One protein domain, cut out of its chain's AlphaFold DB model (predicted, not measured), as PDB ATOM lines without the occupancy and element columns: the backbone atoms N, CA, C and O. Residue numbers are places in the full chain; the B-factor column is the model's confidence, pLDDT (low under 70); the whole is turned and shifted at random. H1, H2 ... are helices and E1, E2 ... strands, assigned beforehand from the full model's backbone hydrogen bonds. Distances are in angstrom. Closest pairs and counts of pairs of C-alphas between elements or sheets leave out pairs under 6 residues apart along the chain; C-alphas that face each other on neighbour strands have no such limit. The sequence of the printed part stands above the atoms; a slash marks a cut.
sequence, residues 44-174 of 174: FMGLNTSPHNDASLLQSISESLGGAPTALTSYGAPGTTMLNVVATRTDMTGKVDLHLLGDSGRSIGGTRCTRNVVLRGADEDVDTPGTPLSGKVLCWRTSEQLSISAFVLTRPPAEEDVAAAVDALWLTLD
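What this domain is: This is residues 44 to 174 of the 174 residues of an uncharacterized protein of Kineococcus radiotolerans (strain ATCC BAA-149 / DSM 14245 / SRS30216) (UniProt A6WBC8). A twisted sheet of six antiparallel strands has H2 packed over one face, and the shorter H1 over its E1 edge on the other face, three layers in all. E4 and E5 bend sharply, and the loop between them, residues 120 to 130, reaches away from the rest. The printed part has 131 residues, with two named helices and six named strands in the order H1 E1 E2 E3 E4 E5 E6 H2; the sheet runs E1 E2 E6 E5 E4 E3. The class is mixed, helices and strands; the whole is compact, radius of gyration of the C-alphas 13.9 A, spanning 38 by 33 by 31 A.

How they stand to each other: H1, residues 55 to 64, is on the sheet over E1, residues 70 to 76, at a height over the sheet of 9.6 A; their closest C-alphas are Leu 58 and Leu 72, 6.1 A. E1 and E2, residues 82 to 88, form a hairpin, with N 73 and O 85 at 2.9 A. E3, residues 106 to 108, E4, residues 111 to 119, E5, residues 131 to 142, and E6, residues 147 to 152, form a meander, each strand the antiparallel neighbour of the one before; N 106 and O 113, N 112 and O 140, and N 150 and O 139 are each 2.8 A apart. E6 is also the antiparallel neighbour of E2, with N 86 and O 149 at 2.8 A. E4 bends by 81 degrees at residue 116, E5 by 92 degrees at residue 135. H2, residues 159 to 173, is on the opposite face from H1, over E6 and E5, at a height over the sheet of 8.3 A; its closest C-alphas with E5 are Ala 163 and Cys 139, 6.1 A. In H1 and H2 every O i to N i+4 pair is within hydrogen-bond range.

Where its parts are: H1 begins at C-alpha 55 (129.890, 75.483, 39.952). E5 is 25.5 A long and H2 20.9 A, ending at C-alpha 173 (128.966, 62.137, 21.619).

The domain as a whole: The C-alphas farthest apart, Asp 127 and Thr 172, are 40.4 A apart. The printed part has no cut; the links E2 to E3 and E4 to E5 are long. Among residues with pLDDT under 70 are 94 to 104 and 116 to 135.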
ATOM      1  N   PHE A  44     128.129  76.332  20.873       86.44
ATOM      2  CA  PHE A  44     126.821  75.679  20.789       86.44
ATOM      3  C   PHE A  44     125.798  76.691  20.269       86.44
ATOM      4  O   PHE A  44     125.698  77.791  20.805       86.44
ATOM      5  N   MET A  45     125.073  76.370  19.191       87.31
ATOM      6  CA  MET A  45     124.186  77.329  18.495       87.31
ATOM      7  C   MET A  45     124.886  78.637  18.067       87.31
ATOM      8  O   MET A  45     124.285  79.709  18.079       87.31
ATOM      9  N   GLY A  46     126.183  78.584  17.746       87.06
ATOM     10  CA  GLY A  46     126.979  79.781  17.445       87.06
ATOM     11  C   GLY A  46     127.303  80.661  18.661       87.06
ATOM     12  O   GLY A  46     127.946  81.696  18.507       87.06
ATOM     13  N   LEU A  47     126.901  80.257  19.870       86.94
ATOM     14  CA  LEU A  47     127.323  80.880  21.119       86.94
ATOM     15  C   LEU A  47     128.658  80.279  21.557       86.94
ATOM     16  O   LEU A  47     128.822  79.062  21.536       86.94
ATOM     17  N   ASN A  48     129.593  81.120  21.990       91.19
ATOM     18  CA  ASN A  48     130.841  80.667  22.606       91.19
ATOM     19  C   ASN A  48     130.600  80.209  24.045       91.19
ATOM     20  O   ASN A  48     129.625  80.632  24.676       91.19
ATOM     21  N   THR A  49     131.504  79.383  24.572       89.44
ATOM     22  CA  THR A  49     131.519  79.067  26.001       89.44
ATOM     23  C   THR A  49     131.576  80.342  26.837       89.44
ATOM     24  O   THR A  49     132.343  81.273  26.582       89.44
ATOM     25  N   SER A  50     130.717  80.381  27.841       85.00
ATOM     26  CA  SER A  50     130.686  81.417  28.855       85.00
ATOM     27  C   SER A  50     131.742  81.102  29.910       85.00
ATOM     28  O   SER A  50     131.844  79.952  30.347       85.00
ATOM     29  N   PRO A  51     132.491  82.102  30.398       79.75
ATOM     30  CA  PRO A  51     133.335  81.923  31.574       79.75
ATOM     31  C   PRO A  51     132.504  81.732  32.854       79.75
ATOM     32  O   PRO A  51     133.034  81.311  33.880       79.75
ATOM     33  N   HIS A  52     131.206  82.044  32.816       69.31
ATOM     34  CA  HIS A  52     130.298  81.891  33.942       69.31
ATOM     35  C   HIS A  52     129.721  80.480  33.964       69.31
ATOM     36  O   HIS A  52     128.583  80.263  33.559       69.31
ATOM     37  N   ASN A  53     130.523  79.527  34.432       68.88
ATOM     38  CA  ASN A  53     130.009  78.228  34.839       68.88
ATOM     39  C   ASN A  53     129.548  78.313  36.289       68.88
ATOM     40  O   ASN A  53     130.322  78.667  37.180       68.88
ATOM     41  N   ASP A  54     128.284  77.985  36.520       70.88
ATOM     42  CA  ASP A  54     127.749  77.868  37.866       70.88
ATOM     43  C   ASP A  54     128.238  76.551  38.486       70.88
ATOM     44  O   ASP A  54     127.705  75.470  38.228       70.88
ATOM     45  N   ALA A  55     129.314  76.636  39.271       73.19
ATOM     46  CA  ALA A  55     129.890  75.483  39.952       73.19
ATOM     47  C   ALA A  55     128.905  74.845  40.945       73.19
ATOM     48  O   ALA A  55     128.958  73.633  41.148       73.19
ATOM     49  N   SER A  56     127.992  75.635  41.523       72.50
ATOM     50  CA  SER A  56     126.963  75.117  42.425       72.50
ATOM     51  C   SER A  56     125.941  74.276  41.664       72.50
ATOM     52  O   SER A  56     125.634  73.165  42.084       72.50
ATOM     53  N   LEU A  57     125.537  74.720  40.469       73.25
ATOM     54  CA  LEU A  57     124.670  73.949  39.581       73.25
ATOM     55  C   LEU A  57     125.320  72.626  39.152       73.25
ATOM     56  O   LEU A  57     124.666  71.585  39.186       73.25
ATOM     57  N   LEU A  58     126.602  72.644  38.765       71.38
ATOM     58  CA  LEU A  58     127.320  71.413  38.410       71.38
ATOM     59  C   LEU A  58     127.379  70.440  39.592       71.38
ATOM     60  O   LEU A  58     127.187  69.242  39.395       71.38
ATOM     61  N   GLN A  59     127.632  70.950  40.798       74.12
ATOM     62  CA  GLN A  59     127.678  70.142  42.009       74.12
ATOM     63  C   GLN A  59     126.315  69.499  42.294       74.12
ATOM     64  O   GLN A  59     126.255  68.281  42.440       74.12
ATOM     65  N   SER A  60     125.223  70.270  42.269       73.38
ATOM     66  CA  SER A  60     123.869  69.742  42.473       73.38
ATOM     67  C   SER A  60     123.492  68.693  41.427       73.38
ATOM     68  O   SER A  60     122.975  67.636  41.775       73.38
ATOM     69  N   ILE A  61     123.806  68.932  40.147       72.38
ATOM     70  CA  ILE A  61     123.568  67.948  39.080       72.38
ATOM     71  C   ILE A  61     124.378  66.674  39.336       72.38
ATOM     72  O   ILE A  61     123.843  65.573  39.228       72.38
ATOM     73  N   SER A  62     125.661  66.809  39.669       73.31
ATOM     74  CA  SER A  62     126.535  65.672  39.960       73.31
ATOM     75  C   SER A  62     126.003  64.840  41.130       73.31
ATOM     76  O   SER A  62     125.938  63.615  41.032       73.31
ATOM     77  N   GLU A  63     125.561  65.491  42.207       75.81
ATOM     78  CA  GLU A  63     124.975  64.840  43.383       75.81
ATOM     79  C   GLU A  63     123.677  64.101  43.044       75.81
ATOM     80  O   GLU A  63     123.555  62.920  43.371       75.81
ATOM     81  N   SER A  64     122.755  64.734  42.307       70.31
ATOM     82  CA  SER A  64     121.529  64.072  41.841       70.31
ATOM     83  C   SER A  64     121.817  62.876  40.924       70.31
ATOM     84  O   SER A  64     121.083  61.890  40.916       70.31
ATOM     85  N   LEU A  65     122.915  62.922  40.168       72.25
ATOM     86  CA  LEU A  65     123.356  61.827  39.304       72.25
ATOM     87  C   LEU A  65     124.226  60.782  40.023       72.25
ATOM     88  O   LEU A  65     124.781  59.901  39.363       72.25
ATOM     89  N   GLY A  66     124.369  60.857  41.349       77.12
ATOM     90  CA  GLY A  66     125.169  59.908  42.128       77.12
ATOM     91  C   GLY A  66     126.664  59.948  41.790       77.12
ATOM     92  O   GLY A  66     127.338  58.921  41.847       77.12
ATOM     93  N   GLY A  67     127.182  61.113  41.386       73.44
ATOM     94  CA  GLY A  67     128.580  61.315  41.002       73.44
ATOM     95  C   GLY A  67     128.929  60.836  39.590       73.44
ATOM     96  O   GLY A  67     130.110  60.661  39.279       73.44
ATOM     97  N   ALA A  68     127.935  60.597  38.726       75.81
ATOM     98  CA  ALA A  68     128.190  60.197  37.345       75.81
ATOM     99  C   ALA A  68     129.008  61.266  36.587       75.81
ATOM    100  O   ALA A  68     128.756  62.466  36.755       75.81
ATOM    101  N   PRO A  69     129.947  60.866  35.700       77.19
ATOM    102  CA  PRO A  69     130.702  61.806  34.878       77.19
ATOM    103  C   PRO A  69     129.764  62.712  34.083       77.19
ATOM    104  O   PRO A  69     129.028  62.252  33.208       77.19
ATOM    105  N   THR A  70     129.800  64.002  34.401       81.94
ATOM    106  CA  THR A  70     128.882  64.994  33.850       81.94
ATOM    107  C   THR A  70     129.673  66.202  33.389       81.94
ATOM    108  O   THR A  70     130.518  66.720  34.116       81.94
ATOM    109  N   ALA A  71     129.401  66.645  32.169       87.19
ATOM    110  CA  ALA A  71     129.889  67.910  31.658       87.19
ATOM    111  C   ALA A  71     128.766  68.938  31.749       87.19
ATOM    112  O   ALA A  71     127.696  68.729  31.181       87.19
ATOM    113  N   LEU A  72     129.023  70.041  32.448       85.94
ATOM    114  CA  LEU A  72     128.224  71.258  32.366       85.94
ATOM    115  C   LEU A  72     129.044  72.293  31.610       85.94
ATOM    116  O   LEU A  72     130.215  72.523  31.915       85.94
ATOM    117  N   THR A  73     128.438  72.946  30.633       89.62
ATOM    118  CA  THR A  73     129.029  74.125  30.010       89.62
ATOM    119  C   THR A  73     127.952  75.155  29.773       89.62
ATOM    120  O   THR A  73     126.885  74.856  29.236       89.62
ATOM    121  N   SER A  74     128.248  76.376  30.191       89.50
ATOM    122  CA  SER A  74     127.406  77.529  29.917       89.50
ATOM    123  C   SER A  74     127.879  78.173  28.617       89.50
ATOM    124  O   SER A  74     129.079  78.251  28.367       89.50
ATOM    125  N   TYR A  75     126.961  78.644  27.788       89.62
ATOM    126  CA  TYR A  75     127.221  79.317  26.520       89.62
ATOM    127  C   TYR A  75     126.523  80.674  26.489       89.62
ATOM    128  O   TYR A  75     125.445  80.846  27.063       89.62
ATOM    129  N   GLY A  76     127.125  81.630  25.786       88.94
ATOM    130  CA  GLY A  76     126.616  82.996  25.679       88.94
ATOM    131  C   GLY A  76     126.971  83.861  26.889       88.94
ATOM    132  O   GLY A  76     127.984  83.631  27.544       88.94
ATOM    133  N   ALA A  77     126.171  84.893  27.169       84.50
ATOM    134  CA  ALA A  77     126.473  85.861  28.226       84.50
ATOM    135  C   ALA A  77     125.227  86.269  29.034       84.50
ATOM    136  O   ALA A  77     124.130  86.367  28.461       84.50
ATOM    137  N   PRO A  78     125.378  86.580  30.337       77.56
ATOM    138  CA  PRO A  78     124.308  87.137  31.161       77.56
ATOM    139  C   PRO A  78     123.666  88.371  30.513       77.56
ATOM    140  O   PRO A  78     124.335  89.165  29.856       77.56
ATOM    141  N   GLY A  79     122.349  88.523  30.656       73.62
ATOM    142  CA  GLY A  79     121.586  89.613  30.028       73.62
ATOM    143  C   GLY A  79     121.355  89.471  28.513       73.62
ATOM    144  O   GLY A  79     120.492  90.159  27.971       73.62
ATOM    145  N   THR A  80     122.058  88.557  27.834       82.75
ATOM    146  CA  THR A  80     121.811  88.173  26.428       82.75
ATOM    147  C   THR A  80     121.150  86.798  26.366       82.75
ATOM    148  O   THR A  80     120.342  86.510  27.238       82.75
ATOM    149  N   THR A  81     121.437  85.946  25.380       82.62
ATOM    150  CA  THR A  81     121.078  84.522  25.421       82.62
ATOM    151  C   THR A  81     122.148  83.775  26.211       82.62
ATOM    152  O   THR A  81     123.311  83.773  25.819       82.62
ATOM    153  N   MET A  82     121.753  83.155  27.320       83.88
ATOM    154  CA  MET A  82     122.599  82.287  28.135       83.88
ATOM    155  C   MET A  82     121.991  80.889  28.157       83.88
ATOM    156  O   MET A  82     120.785  80.740  28.383       83.88
ATOM    157  N   LEU A  83     122.816  79.881  27.889       86.62
ATOM    158  CA  LEU A  83     122.382  78.504  27.700       86.62
ATOM    159  C   LEU A  83     123.293  77.559  28.475       86.62
ATOM    160  O   LEU A  83     124.500  77.575  28.278       86.62
ATOM    161  N   ASN A  84     122.715  76.723  29.327       87.00
ATOM    162  CA  ASN A  84     123.436  75.690  30.056       87.00
ATOM    163  C   ASN A  84     123.210  74.353  29.356       87.00
ATOM    164  O   ASN A  84     122.067  73.921  29.217       87.00
ATOM    165  N   VAL A  85     124.287  73.712  28.907       88.25
ATOM    166  CA  VAL A  85     124.250  72.348  28.369       88.25
ATOM    167  C   VAL A  85     124.825  71.403  29.403       88.25
ATOM    168  O   VAL A  85     125.945  71.600  29.876       88.25
ATOM    169  N   VAL A  86     124.063  70.365  29.717       88.44
ATOM    170  CA  VAL A  86     124.471  69.246  30.555       88.44
ATOM    171  C   VAL A  86     124.525  68.006  29.681       88.44
ATOM    172  O   VAL A  86     123.565  67.702  28.975       88.44
ATOM    173  N   ALA A  87     125.630  67.272  29.735       89.38
ATOM    174  CA  ALA A  87     125.751  65.985  29.068       89.38
ATOM    175  C   ALA A  87     126.409  64.956  29.989       89.38
ATOM    176  O   ALA A  87     127.403  65.243  30.658       89.38
ATOM    177  N   THR A  88     125.860  63.745  30.017       87.81
ATOM    178  CA  THR A  88     126.323  62.664  30.895       87.81
ATOM    179  C   THR A  88     126.187  61.299  30.225       87.81
ATOM    180  O   THR A  88     125.324  61.097  29.374       87.81
ATOM    181  N   ARG A  89     127.044  60.345  30.607       87.19
ATOM    182  CA  ARG A  89     127.068  58.960  30.086       87.19
ATOM    183  C   ARG A  89     126.129  58.009  30.839       87.19
ATOM    184  O   ARG A  89     126.377  56.809  30.923       87.19
ATOM    185  N   THR A  90     125.082  58.547  31.448       82.81
ATOM    186  CA  THR A  90     124.047  57.767  32.128       82.81
ATOM    187  C   THR A  90     122.678  58.312  31.762       82.81
ATOM    188  O   THR A  90     122.545  59.488  31.422       82.81
ATOM    189  N   ASP A  91     121.656  57.468  31.839       82.50
ATOM    190  CA  ASP A  91     120.276  57.924  31.748       82.50
ATOM    191  C   ASP A  91     119.965  58.880  32.913       82.50
ATOM    192  O   ASP A  91     120.117  58.507  34.084       82.50
ATOM    193  N   MET A  92     119.564  60.111  32.589       76.81
ATOM    194  CA  MET A  92     119.128  61.128  33.553       76.81
ATOM    195  C   MET A  92     117.637  61.029  33.896       76.81
ATOM    196  O   MET A  92     117.171  61.765  34.770       76.81
ATOM    197  N   THR A  93     116.880  60.154  33.226       74.25
ATOM    198  CA  THR A  93     115.435  60.004  33.437       74.25
ATOM    199  C   THR A  93     115.145  59.689  34.903       74.25
ATOM    200  O   THR A  93     115.633  58.704  35.451       74.25
ATOM    201  N   GLY A  94     114.376  60.563  35.559       68.81
ATOM    202  CA  GLY A  94     113.974  60.411  36.961       68.81
ATOM    203  C   GLY A  94     115.088  60.559  38.009       68.81
ATOM    204  O   GLY A  94     114.813  60.317  39.179       68.81
ATOM    205  N   LYS A  95     116.326  60.923  37.629       64.88
ATOM    206  CA  LYS A  95     117.465  61.036  38.570       64.88
ATOM    207  C   LYS A  95     117.789  62.456  38.996       64.88
ATOM    208  O   LYS A  95     118.181  62.689  40.130       64.88
ATOM    209  N   VAL A  96     117.660  63.410  38.088       61.62
ATOM    210  CA  VAL A  96     117.742  64.823  38.457       61.62
ATOM    211  C   VAL A  96     116.340  65.244  38.869       61.62
ATOM    212  O   VAL A  96     115.390  64.873  38.178       61.62
ATOM    213  N   ASP A  97     116.207  66.096  39.894       50.38
ATOM    214  CA  ASP A  97     114.961  66.811  40.261       50.38
ATOM    215  C   ASP A  97     114.441  67.758  39.155       50.38
ATOM    216  O   ASP A  97     113.608  68.639  39.329       50.38
ATOM    217  N   LEU A  98     114.858  67.494  37.930       49.06
ATOM    218  CA  LEU A  98     114.072  67.613  36.728       49.06
ATOM    219  C   LEU A  98     112.834  66.685  36.744       49.06
ATOM    220  O   LEU A  98     112.491  66.099  35.719       49.06
ATOM    221  N   HIS A  99     112.061  66.641  37.836       40.25
ATOM    222  CA  HIS A  99     110.653  66.210  37.811       40.25
ATOM    223  C   HIS A  99     109.836  66.972  36.731       40.25
ATOM    224  O   HIS A  99     108.760  66.548  36.317       40.25
ATOM    225  N   LEU A 100     110.400  68.063  36.200       43.66
ATOM    226  CA  LEU A 100     109.957  68.855  35.050       43.66
ATOM    227  C   LEU A 100     110.146  68.194  33.676       43.66
ATOM    228  O   LEU A 100     109.532  68.632  32.707       43.66
ATOM    229  N   LEU A 101     110.976  67.157  33.568       46.94
ATOM    230  CA  LEU A 101     111.160  66.378  32.339       46.94
ATOM    231  C   LEU A 101     110.085  65.302  32.153       46.94
ATOM    232  O   LEU A 101     110.154  64.541  31.186       46.94
ATOM    233  N   GLY A 102     109.104  65.248  33.063       44.88
ATOM    234  CA  GLY A 102     107.942  64.372  33.001       44.88
ATOM    235  C   GLY A 102     107.176  64.548  31.695       44.88
ATOM    236  O   GLY A 102     106.321  65.423  31.590       44.88
ATOM    237  N   ASP A 103     107.556  63.735  30.710       50.00
ATOM    238  CA  ASP A 103     106.861  63.221  29.521       50.00
ATOM    239  C   ASP A 103     106.047  64.174  28.619       50.00
ATOM    240  O   ASP A 103     105.504  63.769  27.592       50.00
ATOM    241  N   SER A 104     105.994  65.459  28.948       63.62
ATOM    242  CA  SER A 104     105.126  66.472  28.338       63.62
ATOM    243  C   SER A 104     105.849  67.345  27.314       63.62
ATOM    244  O   SER A 104     105.233  68.202  26.682       63.62
ATOM    245  N   GLY A 105     107.147  67.111  27.100       75.38
ATOM    246  CA  GLY A 105     107.893  67.772  26.036       75.38
ATOM    247  C   GLY A 105     107.364  67.386  24.655       75.38
ATOM    248  O   GLY A 105     107.183  66.197  24.356       75.38
ATOM    249  N   ARG A 106     107.163  68.389  23.798       86.88
ATOM    250  CA  ARG A 106     106.876  68.222  22.372       86.88
ATOM    251  C   ARG A 106     108.091  67.585  21.703       86.88
ATOM    252  O   ARG A 106     109.217  68.031  21.905       86.88
ATOM    253  N   SER A 107     107.865  66.546  20.904       89.56
ATOM    254  CA  SER A 107     108.946  65.922  20.134       89.56
ATOM    255  C   SER A 107     109.298  66.787  18.922       89.56
ATOM    256  O   SER A 107     108.411  67.177  18.163       89.56
ATOM    257  N   ILE A 108     110.588  67.069  18.747       89.69
ATOM    258  CA  ILE A 108     111.178  67.750  17.594       89.69
ATOM    259  C   ILE A 108     112.356  66.882  17.138       89.69
ATOM    260  O   ILE A 108     113.430  66.902  17.734       89.69
ATOM    261  N   GLY A 109     112.133  66.059  16.110       89.56
ATOM    262  CA  GLY A 109     113.108  65.040  15.716       89.56
ATOM    263  C   GLY A 109     113.314  63.997  16.820       89.56
ATOM    264  O   GLY A 109     112.342  63.451  17.342       89.56
ATOM    265  N   GLY A 110     114.576  63.716  17.162       88.44
ATOM    266  CA  GLY A 110     114.940  62.804  18.258       88.44
ATOM    267  C   GLY A 110     115.009  63.475  19.633       88.44
ATOM    268  O   GLY A 110     115.263  62.798  20.627       88.44
ATOM    269  N   THR A 111     114.794  64.788  19.689       91.62
ATOM    270  CA  THR A 111     114.872  65.604  20.900       91.62
ATOM    271  C   THR A 111     113.470  65.982  21.378       91.62
ATOM    272  O   THR A 111     112.555  66.214  20.588       91.62
ATOM    273  N   ARG A 112     113.271  66.051  22.695       90.12
ATOM    274  CA  ARG A 112     112.039  66.562  23.305       90.12
ATOM    275  C   ARG A 112     112.288  67.966  23.821       90.12
ATOM    276  O   ARG A 112     113.333  68.212  24.408       90.12
ATOM    277  N   CYS A 113     111.343  68.874  23.613       87.81
ATOM    278  CA  CYS A 113     111.442  70.256  24.064       87.81
ATOM    279  C   CYS A 113     110.185  70.689  24.817       87.81
ATOM    280  O   CYS A 113     109.073  70.287  24.479       87.81
ATOM    281  N   THR A 114     110.352  71.535  25.827       84.62
ATOM    282  CA  THR A 114     109.249  72.174  26.544       84.62
ATOM    283  C   THR A 114     109.545  73.649  26.805       84.62
ATOM    284  O   THR A 114     110.703  74.065  26.926       84.62
ATOM    285  N   ARG A 115     108.474  74.435  26.910       77.62
ATOM    286  CA  ARG A 115     108.485  75.855  27.278       77.62
ATOM    287  C   ARG A 115     107.820  76.049  28.626       77.62
ATOM    288  O   ARG A 115     106.933  75.291  29.000       77.62
ATOM    289  N   ASN A 116     108.185  77.142  29.292       67.38
ATOM    290  CA  ASN A 116     107.602  77.553  30.574       67.38
ATOM    291  C   ASN A 116     107.890  76.540  31.692       67.38
ATOM    292  O   ASN A 116     107.002  76.115  32.427       67.38
ATOM    293  N   VAL A 117     109.162  76.160  31.799       65.75
ATOM    294  CA  VAL A 117     109.668  75.304  32.873       65.75
ATOM    295  C   VAL A 117     109.489  76.014  34.214       65.75
ATOM    296  O   VAL A 117     109.834  77.186  34.348       65.75
ATOM    297  N   VAL A 118     108.961  75.311  35.210       61.97
ATOM    298  CA  VAL A 118     108.805  75.819  36.577       61.97
ATOM    299  C   VAL A 118     109.925  75.238  37.430       61.97
ATOM    300  O   VAL A 118     109.830  74.086  37.827       61.97
ATOM    301  N   LEU A 119     110.994  75.986  37.715       57.50
ATOM    302  CA  LEU A 119     112.004  75.477  38.652       57.50
ATOM    303  C   LEU A 119     111.451  75.553  40.077       57.50
ATOM    304  O   LEU A 119     110.930  76.593  40.487       57.50
ATOM    305  N   ARG A 120     111.569  74.439  40.798       54.97
ATOM    306  CA  ARG A 120     111.361  74.353  42.243       54.97
ATOM    307  C   ARG A 120     112.719  74.146  42.899       54.97
ATOM    308  O   ARG A 120     113.541  73.400  42.362       54.97
ATOM    309  N   GLY A 121     112.980  74.844  43.995       50.09
ATOM    310  CA  GLY A 121     114.170  74.606  44.808       50.09
ATOM    311  C   GLY A 121     114.126  73.219  45.452       50.09
ATOM    312  O   GLY A 121     113.045  72.701  45.713       50.09
ATOM    313  N   ALA A 122     115.292  72.634  45.735       49.81
ATOM    314  CA  ALA A 122     115.389  71.325  46.396       49.81
ATOM    315  C   ALA A 122     114.725  71.298  47.792       49.81
ATOM    316  O   ALA A 122     114.279  70.249  48.239       49.81
ATOM    317  N   ASP A 123     114.622  72.463  48.440       49.31
ATOM    318  CA  ASP A 123     114.003  72.642  49.757       49.31
ATOM    319  C   ASP A 123     112.570  73.209  49.687       49.31
ATOM    320  O   ASP A 123     111.971  73.510  50.720       49.31
ATOM    321  N   GLU A 124     112.014  73.420  48.488       51.53
ATOM    322  CA  GLU A 124     110.643  73.918  48.351       51.53
ATOM    323  C   GLU A 124     109.644  72.760  48.466       51.53
ATOM    324  O   GLU A 124     109.671  71.815  47.674       51.53
ATOM    325  N   ASP A 125     108.720  72.858  49.429       49.66
ATOM    326  CA  ASP A 125     107.603  71.918  49.564       49.66
ATOM    327  C   ASP A 125     106.862  71.763  48.228       49.66
ATOM    328  O   ASP A 125     106.665  72.732  47.490       49.66
ATOM    329  N   VAL A 126     106.374  70.551  47.938       54.09
ATOM    330  CA  VAL A 126     105.650  70.218  46.691       54.09
ATOM    331  C   VAL A 126     104.413  71.109  46.475       54.09
ATOM    332  O   VAL A 126     103.983  71.309  45.332       54.09
ATOM    333  N   ASP A 127     103.886  71.690  47.550       52.75
ATOM    334  CA  ASP A 127     102.741  72.602  47.542       52.75
ATOM    335  C   ASP A 127     103.120  74.076  47.313       52.75
ATOM    336  O   ASP A 127     102.244  74.914  47.085       52.75
ATOM    337  N   THR A 128     104.414  74.411  47.304       52.50
ATOM    338  CA  THR A 128     104.891  75.756  46.970       52.50
ATOM    339  C   THR A 128     104.777  75.971  45.456       52.50
ATOM    340  O   THR A 128     105.310  75.178  44.664       52.50
ATOM    341  N   PRO A 129     104.086  77.031  44.993       49.34
ATOM    342  CA  PRO A 129     104.071  77.381  43.581       49.34
ATOM    343  C   PRO A 129     105.493  77.738  43.138       49.34
ATOM    344  O   PRO A 129     106.000  78.805  43.472       49.34
ATOM    345  N   GLY A 130     106.145  76.837  42.398       58.72
ATOM    346  CA  GLY A 130     107.470  77.110  41.842       58.72
ATOM    347  C   GLY A 130     107.447  78.326  40.911       58.72
ATOM    348  O   GLY A 130     106.394  78.721  40.403       58.72
ATOM    349  N   THR A 131     108.613  78.917  40.650       53.44
ATOM    350  CA  THR A 131     108.686  80.119  39.807       53.44
ATOM    351  C   THR A 131     108.513  79.735  38.335       53.44
ATOM    352  O   THR A 131     109.375  79.040  37.788       53.44
ATOM    353  N   PRO A 132     107.440  80.180  37.649       54.53
ATOM    354  CA  PRO A 132     107.292  79.930  36.227       54.53
ATOM    355  C   PRO A 132     108.371  80.696  35.476       54.53
ATOM    356  O   PRO A 132     108.393  81.929  35.450       54.53
ATOM    357  N   LEU A 133     109.268  79.966  34.820       58.91
ATOM    358  CA  LEU A 133     110.255  80.572  33.951       58.91
ATOM    359  C   LEU A 133     109.641  80.762  32.566       58.91
ATOM    360  O   LEU A 133     109.960  80.078  31.589       58.91
ATOM    361  N   SER A 134     108.700  81.703  32.507       53.66
ATOM    362  CA  SER A 134     108.053  82.122  31.271       53.66
ATOM    363  C   SER A 134     109.111  82.499  30.238       53.66
ATOM    364  O   SER A 134     110.016  83.296  30.502       53.66
ATOM    365  N   GLY A 135     109.023  81.889  29.057       58.75
ATOM    366  CA  GLY A 135     110.001  82.106  27.994       58.75
ATOM    367  C   GLY A 135     111.362  81.444  28.230       58.75
ATOM    368  O   GLY A 135     112.350  81.903  27.675       58.75
ATOM    369  N   LYS A 136     111.467  80.382  29.031       74.44
ATOM    370  CA  LYS A 136     112.624  79.471  28.969       74.44
ATOM    371  C   LYS A 136     112.280  78.252  28.137       74.44
ATOM    372  O   LYS A 136     111.128  77.817  28.119       74.44
ATOM    373  N   VAL A 137     113.288  77.735  27.446       81.19
ATOM    374  CA  VAL A 137     113.214  76.509  26.651       81.19
ATOM    375  C   VAL A 137     114.141  75.491  27.293       81.19
ATOM    376  O   VAL A 137     115.283  75.813  27.628       81.19
ATOM    377  N   LEU A 138     113.631  74.278  27.451       86.12
ATOM    378  CA  LEU A 138     114.400  73.105  27.834       86.12
ATOM    379  C   LEU A 138     114.236  72.067  26.734       86.12
ATOM    380  O   LEU A 138     113.112  71.651  26.463       86.12
ATOM    381  N   CYS A 139     115.343  71.654  26.129       88.94
ATOM    382  CA  CYS A 139     115.372  70.546  25.186       88.94
ATOM    383  C   CYS A 139     116.278  69.443  25.718       88.94
ATOM    384  O   CYS A 139     117.340  69.724  26.272       88.94
ATOM    385  N   TRP A 140     115.864  68.192  25.569       90.19
ATOM    386  CA  TRP A 140     116.610  67.047  26.054       90.19
ATOM    387  C   TRP A 140     116.469  65.842  25.140       90.19
ATOM    388  O   TRP A 140     115.459  65.637  24.464       90.19
ATOM    389  N   ARG A 141     117.498  65.007  25.179       90.44
ATOM    390  CA  ARG A 141     117.532  63.703  24.541       90.44
ATOM    391  C   ARG A 141     118.205  62.734  25.498       90.44
ATOM    392  O   ARG A 141     119.184  63.094  26.149       90.44
ATOM    393  N   THR A 142     117.648  61.539  25.633       89.56
ATOM    394  CA  THR A 142     118.142  60.527  26.569       89.56
ATOM    395  C   THR A 142     118.129  59.141  25.939       89.56
ATOM    396  O   THR A 142     117.374  58.870  25.005       89.56
ATOM    397  N   SER A 143     119.009  58.288  26.445       89.00
ATOM    398  CA  SER A 143     119.160  56.867  26.165       89.00
ATOM    399  C   SER A 143     119.789  56.212  27.395       89.00
ATOM    400  O   SER A 143     120.232  56.894  28.319       89.00
ATOM    401  N   GLU A 144     119.928  54.890  27.382       85.94
ATOM    402  CA  GLU A 144     120.603  54.170  28.467       85.94
ATOM    403  C   GLU A 144     122.076  54.598  28.663       85.94
ATOM    404  O   GLU A 144     122.611  54.467  29.763       85.94
ATOM    405  N   GLN A 145     122.735  55.116  27.617       88.38
ATOM    406  CA  GLN A 145     124.188  55.354  27.589       88.38
ATOM    407  C   GLN A 145     124.591  56.832  27.526       88.38
ATOM    408  O   GLN A 145     125.754  57.173  27.752       88.38
ATOM    409  N   LEU A 146     123.657  57.713  27.183       89.38
ATOM    410  CA  LEU A 146     123.907  59.132  26.974       89.38
ATOM    411  C   LEU A 146     122.636  59.909  27.281       89.38
ATOM    412  O   LEU A 146     121.561  59.546  26.817       89.38
ATOM    413  N   SER A 147     122.788  61.007  28.004       89.50
ATOM    414  CA  SER A 147     121.745  62.008  28.168       89.50
ATOM    415  C   SER A 147     122.325  63.386  27.915       89.50
ATOM    416  O   SER A 147     123.416  63.703  28.395       89.50
ATOM    417  N   ILE A 148     121.581  64.214  27.193       90.06
ATOM    418  CA  ILE A 148     121.911  65.609  26.920       90.06
ATOM    419  C   ILE A 148     120.689  66.451  27.269       90.06
ATOM    420  O   ILE A 148     119.582  66.147  26.829       90.06
ATOM    421  N   SER A 149     120.887  67.525  28.023       88.06
ATOM    422  CA  SER A 149     119.877  68.557  28.239       88.06
ATOM    423  C   SER A 149     120.466  69.943  27.992       88.06
ATOM    424  O   SER A 149     121.611  70.231  28.329       88.06
ATOM    425  N   ALA A 150     119.678  70.806  27.363       87.62
ATOM    426  CA  ALA A 150     120.012  72.191  27.077       87.62
ATOM    427  C   ALA A 150     118.920  73.090  27.661       87.62
ATOM    428  O   ALA A 150     117.750  72.982  27.290       87.62
ATOM    429  N   PHE A 151     119.314  73.974  28.572       83.12
ATOM    430  CA  PHE A 151     118.427  74.867  29.302       83.12
ATOM    431  C   PHE A 151     118.758  76.329  29.006       83.12
ATOM    432  O   PHE A 151     119.884  76.777  29.224       83.12
ATOM    433  N   VAL A 152     117.777  77.092  28.518       78.75
ATOM    434  CA  VAL A 152     117.963  78.505  28.161       78.75
ATOM    435  C   VAL A 152     117.452  79.410  29.270       78.75
ATOM    436  O   VAL A 152     116.276  79.355  29.609       78.75
ATOM    437  N   LEU A 153     118.314  80.292  29.785       68.69
ATOM    438  CA  LEU A 153     118.089  81.071  31.008       68.69
ATOM    439  C   LEU A 153     117.512  82.471  30.810       68.69
ATOM    440  O   LEU A 153     117.033  83.073  31.767       68.69
ATOM    441  N   THR A 154     117.524  83.027  29.604       70.50
ATOM    442  CA  THR A 154     117.262  84.465  29.402       70.50
ATOM    443  C   THR A 154     116.333  84.726  28.223       70.50
ATOM    444  O   THR A 154     115.130  84.852  28.451       70.50
ATOM    445  N   ARG A 155     116.859  84.798  26.994       74.06
ATOM    446  CA  ARG A 155     116.089  85.015  25.763       74.06
ATOM    447  C   ARG A 155     115.994  83.694  24.992       74.06
ATOM    448  O   ARG A 155     117.015  83.252  24.468       74.06
ATOM    449  N   PRO A 156     114.814  83.057  24.934       69.69
ATOM    450  CA  PRO A 156     114.684  81.747  24.321       69.69
ATOM    451  C   PRO A 156     114.855  81.872  22.799       69.69
ATOM    452  O   PRO A 156     114.124  82.647  22.176       69.69
ATOM    453  N   PRO A 157     115.790  81.137  22.179       78.06
ATOM    454  CA  PRO A 157     115.735  80.876  20.745       78.06
ATOM    455  C   PRO A 157     114.508  80.005  20.411       78.06
ATOM    456  O   PRO A 157     113.759  79.583  21.302       78.06
ATOM    457  N   ALA A 158     114.272  79.747  19.122       85.88
ATOM    458  CA  ALA A 158     113.236  78.802  18.719       85.88
ATOM    459  C   ALA A 158     113.554  77.402  19.280       85.88
ATOM    460  O   ALA A 158     114.722  77.046  19.435       85.88
ATOM    461  N   GLU A 159     112.528  76.606  19.609       88.50
ATOM    462  CA  GLU A 159     112.768  75.252  20.150       88.50
ATOM    463  C   GLU A 159     113.476  74.384  19.115       88.50
ATOM    464  O   GLU A 159     114.320  73.569  19.457       88.50
ATOM    465  N   GLU A 160     113.150  74.616  17.848       90.56
ATOM    466  CA  GLU A 160     113.712  73.965  16.679       90.56
ATOM    467  C   GLU A 160     115.230  74.178  16.588       90.56
ATOM    468  O   GLU A 160     115.962  73.230  16.316       90.56
ATOM    469  N   ASP A 161     115.716  75.384  16.901       88.44
ATOM    470  CA  ASP A 161     117.150  75.691  16.875       88.44
ATOM    471  C   ASP A 161     117.893  74.990  18.023       88.44
ATOM    472  O   ASP A 161     118.998  74.473  17.837       88.44
ATOM    473  N   VAL A 162     117.285  74.945  19.217       89.06
ATOM    474  CA  VAL A 162     117.866  74.235  20.369       89.06
ATOM    475  C   VAL A 162     117.860  72.730  20.122       89.06
ATOM    476  O   VAL A 162     118.872  72.075  20.359       89.06
ATOM    477  N   ALA A 163     116.756  72.185  19.609       90.81
ATOM    478  CA  ALA A 163     116.631  70.773  19.271       90.81
ATOM    479  C   ALA A 163     117.674  70.353  18.231       90.81
ATOM    480  O   ALA A 163     118.361  69.355  18.431       90.81
ATOM    481  N   ALA A 164     117.860  71.148  17.172       90.19
ATOM    482  CA  ALA A 164     118.868  70.883  16.151       90.19
ATOM    483  C   ALA A 164     120.293  70.867  16.729       90.19
ATOM    484  O   ALA A 164     121.108  70.021  16.357       90.19
ATOM    485  N   ALA A 165     120.601  71.768  17.666       89.62
ATOM    486  CA  ALA A 165     121.904  71.791  18.322       89.62
ATOM    487  C   ALA A 165     122.105  70.616  19.294       89.62
ATOM    488  O   ALA A 165     123.198  70.048  19.337       89.62
ATOM    489  N   VAL A 166     121.063  70.213  20.032       91.31
ATOM    490  CA  VAL A 166     121.088  68.995  20.861       91.31
ATOM    491  C   VAL A 166     121.291  67.757  19.990       91.31
ATOM    492  O   VAL A 166     122.137  66.929  20.317       91.31
ATOM    493  N   ASP A 167     120.596  67.651  18.858       93.62
ATOM    494  CA  ASP A 167     120.747  66.536  17.920       93.62
ATOM    495  C   ASP A 167     122.155  66.494  17.299       93.62
ATOM    496  O   ASP A 167     122.756  65.424  17.210       93.62
ATOM    497  N   ALA A 168     122.731  67.642  16.925       90.12
ATOM    498  CA  ALA A 168     124.105  67.708  16.423       90.12
ATOM    499  C   ALA A 168     125.135  67.283  17.486       90.12
ATOM    500  O   ALA A 168     126.082  66.548  17.191       90.12
ATOM    501  N   LEU A 169     124.938  67.715  18.736       90.62
ATOM    502  CA  LEU A 169     125.788  67.311  19.852       90.62
ATOM    503  C   LEU A 169     125.638  65.816  20.159       90.62
ATOM    504  O   LEU A 169     126.639  65.147  20.401       90.62
ATOM    505  N   TRP A 170     124.414  65.284  20.093       93.12
ATOM    506  CA  TRP A 170     124.133  63.859  20.264       93.12
ATOM    507  C   TRP A 170     124.952  63.011  19.294       93.12
ATOM    508  O   TRP A 170     125.687  62.135  19.729       93.12
ATOM    509  N   LEU A 171     124.920  63.345  18.001       91.56
ATOM    510  CA  LEU A 171     125.683  62.640  16.961       91.56
ATOM    511  C   LEU A 171     127.208  62.733  17.125       91.56
ATOM    512  O   LEU A 171     127.937  61.974  16.496       91.56
ATOM    513  N   THR A 172     127.699  63.688  17.917       88.06
ATOM    514  CA  THR A 172     129.134  63.854  18.191       88.06
ATOM    515  C   THR A 172     129.583  63.041  19.407       88.06
ATOM    516  O   THR A 172     130.757  62.689  19.521       88.06
ATOM    517  N   LEU A 173     128.669  62.796  20.350       85.06
ATOM    518  CA  LEU A 173     128.966  62.137  21.619       85.06
ATOM    519  C   LEU A 173     128.594  60.650  21.628       85.06
ATOM    520  O   LEU A 173     129.204  59.910  22.404       85.06
ATOM    521  N   ASP A 174     127.619  60.229  20.828       81.62
ATOM    522  CA  ASP A 174     127.234  58.823  20.627       81.62
ATOM    523  C   ASP A 174     128.324  58.054  19.852       81.62
ATOM    524  O   ASP A 174     128.866  57.075  20.419       81.62
TER     525      ASP A 174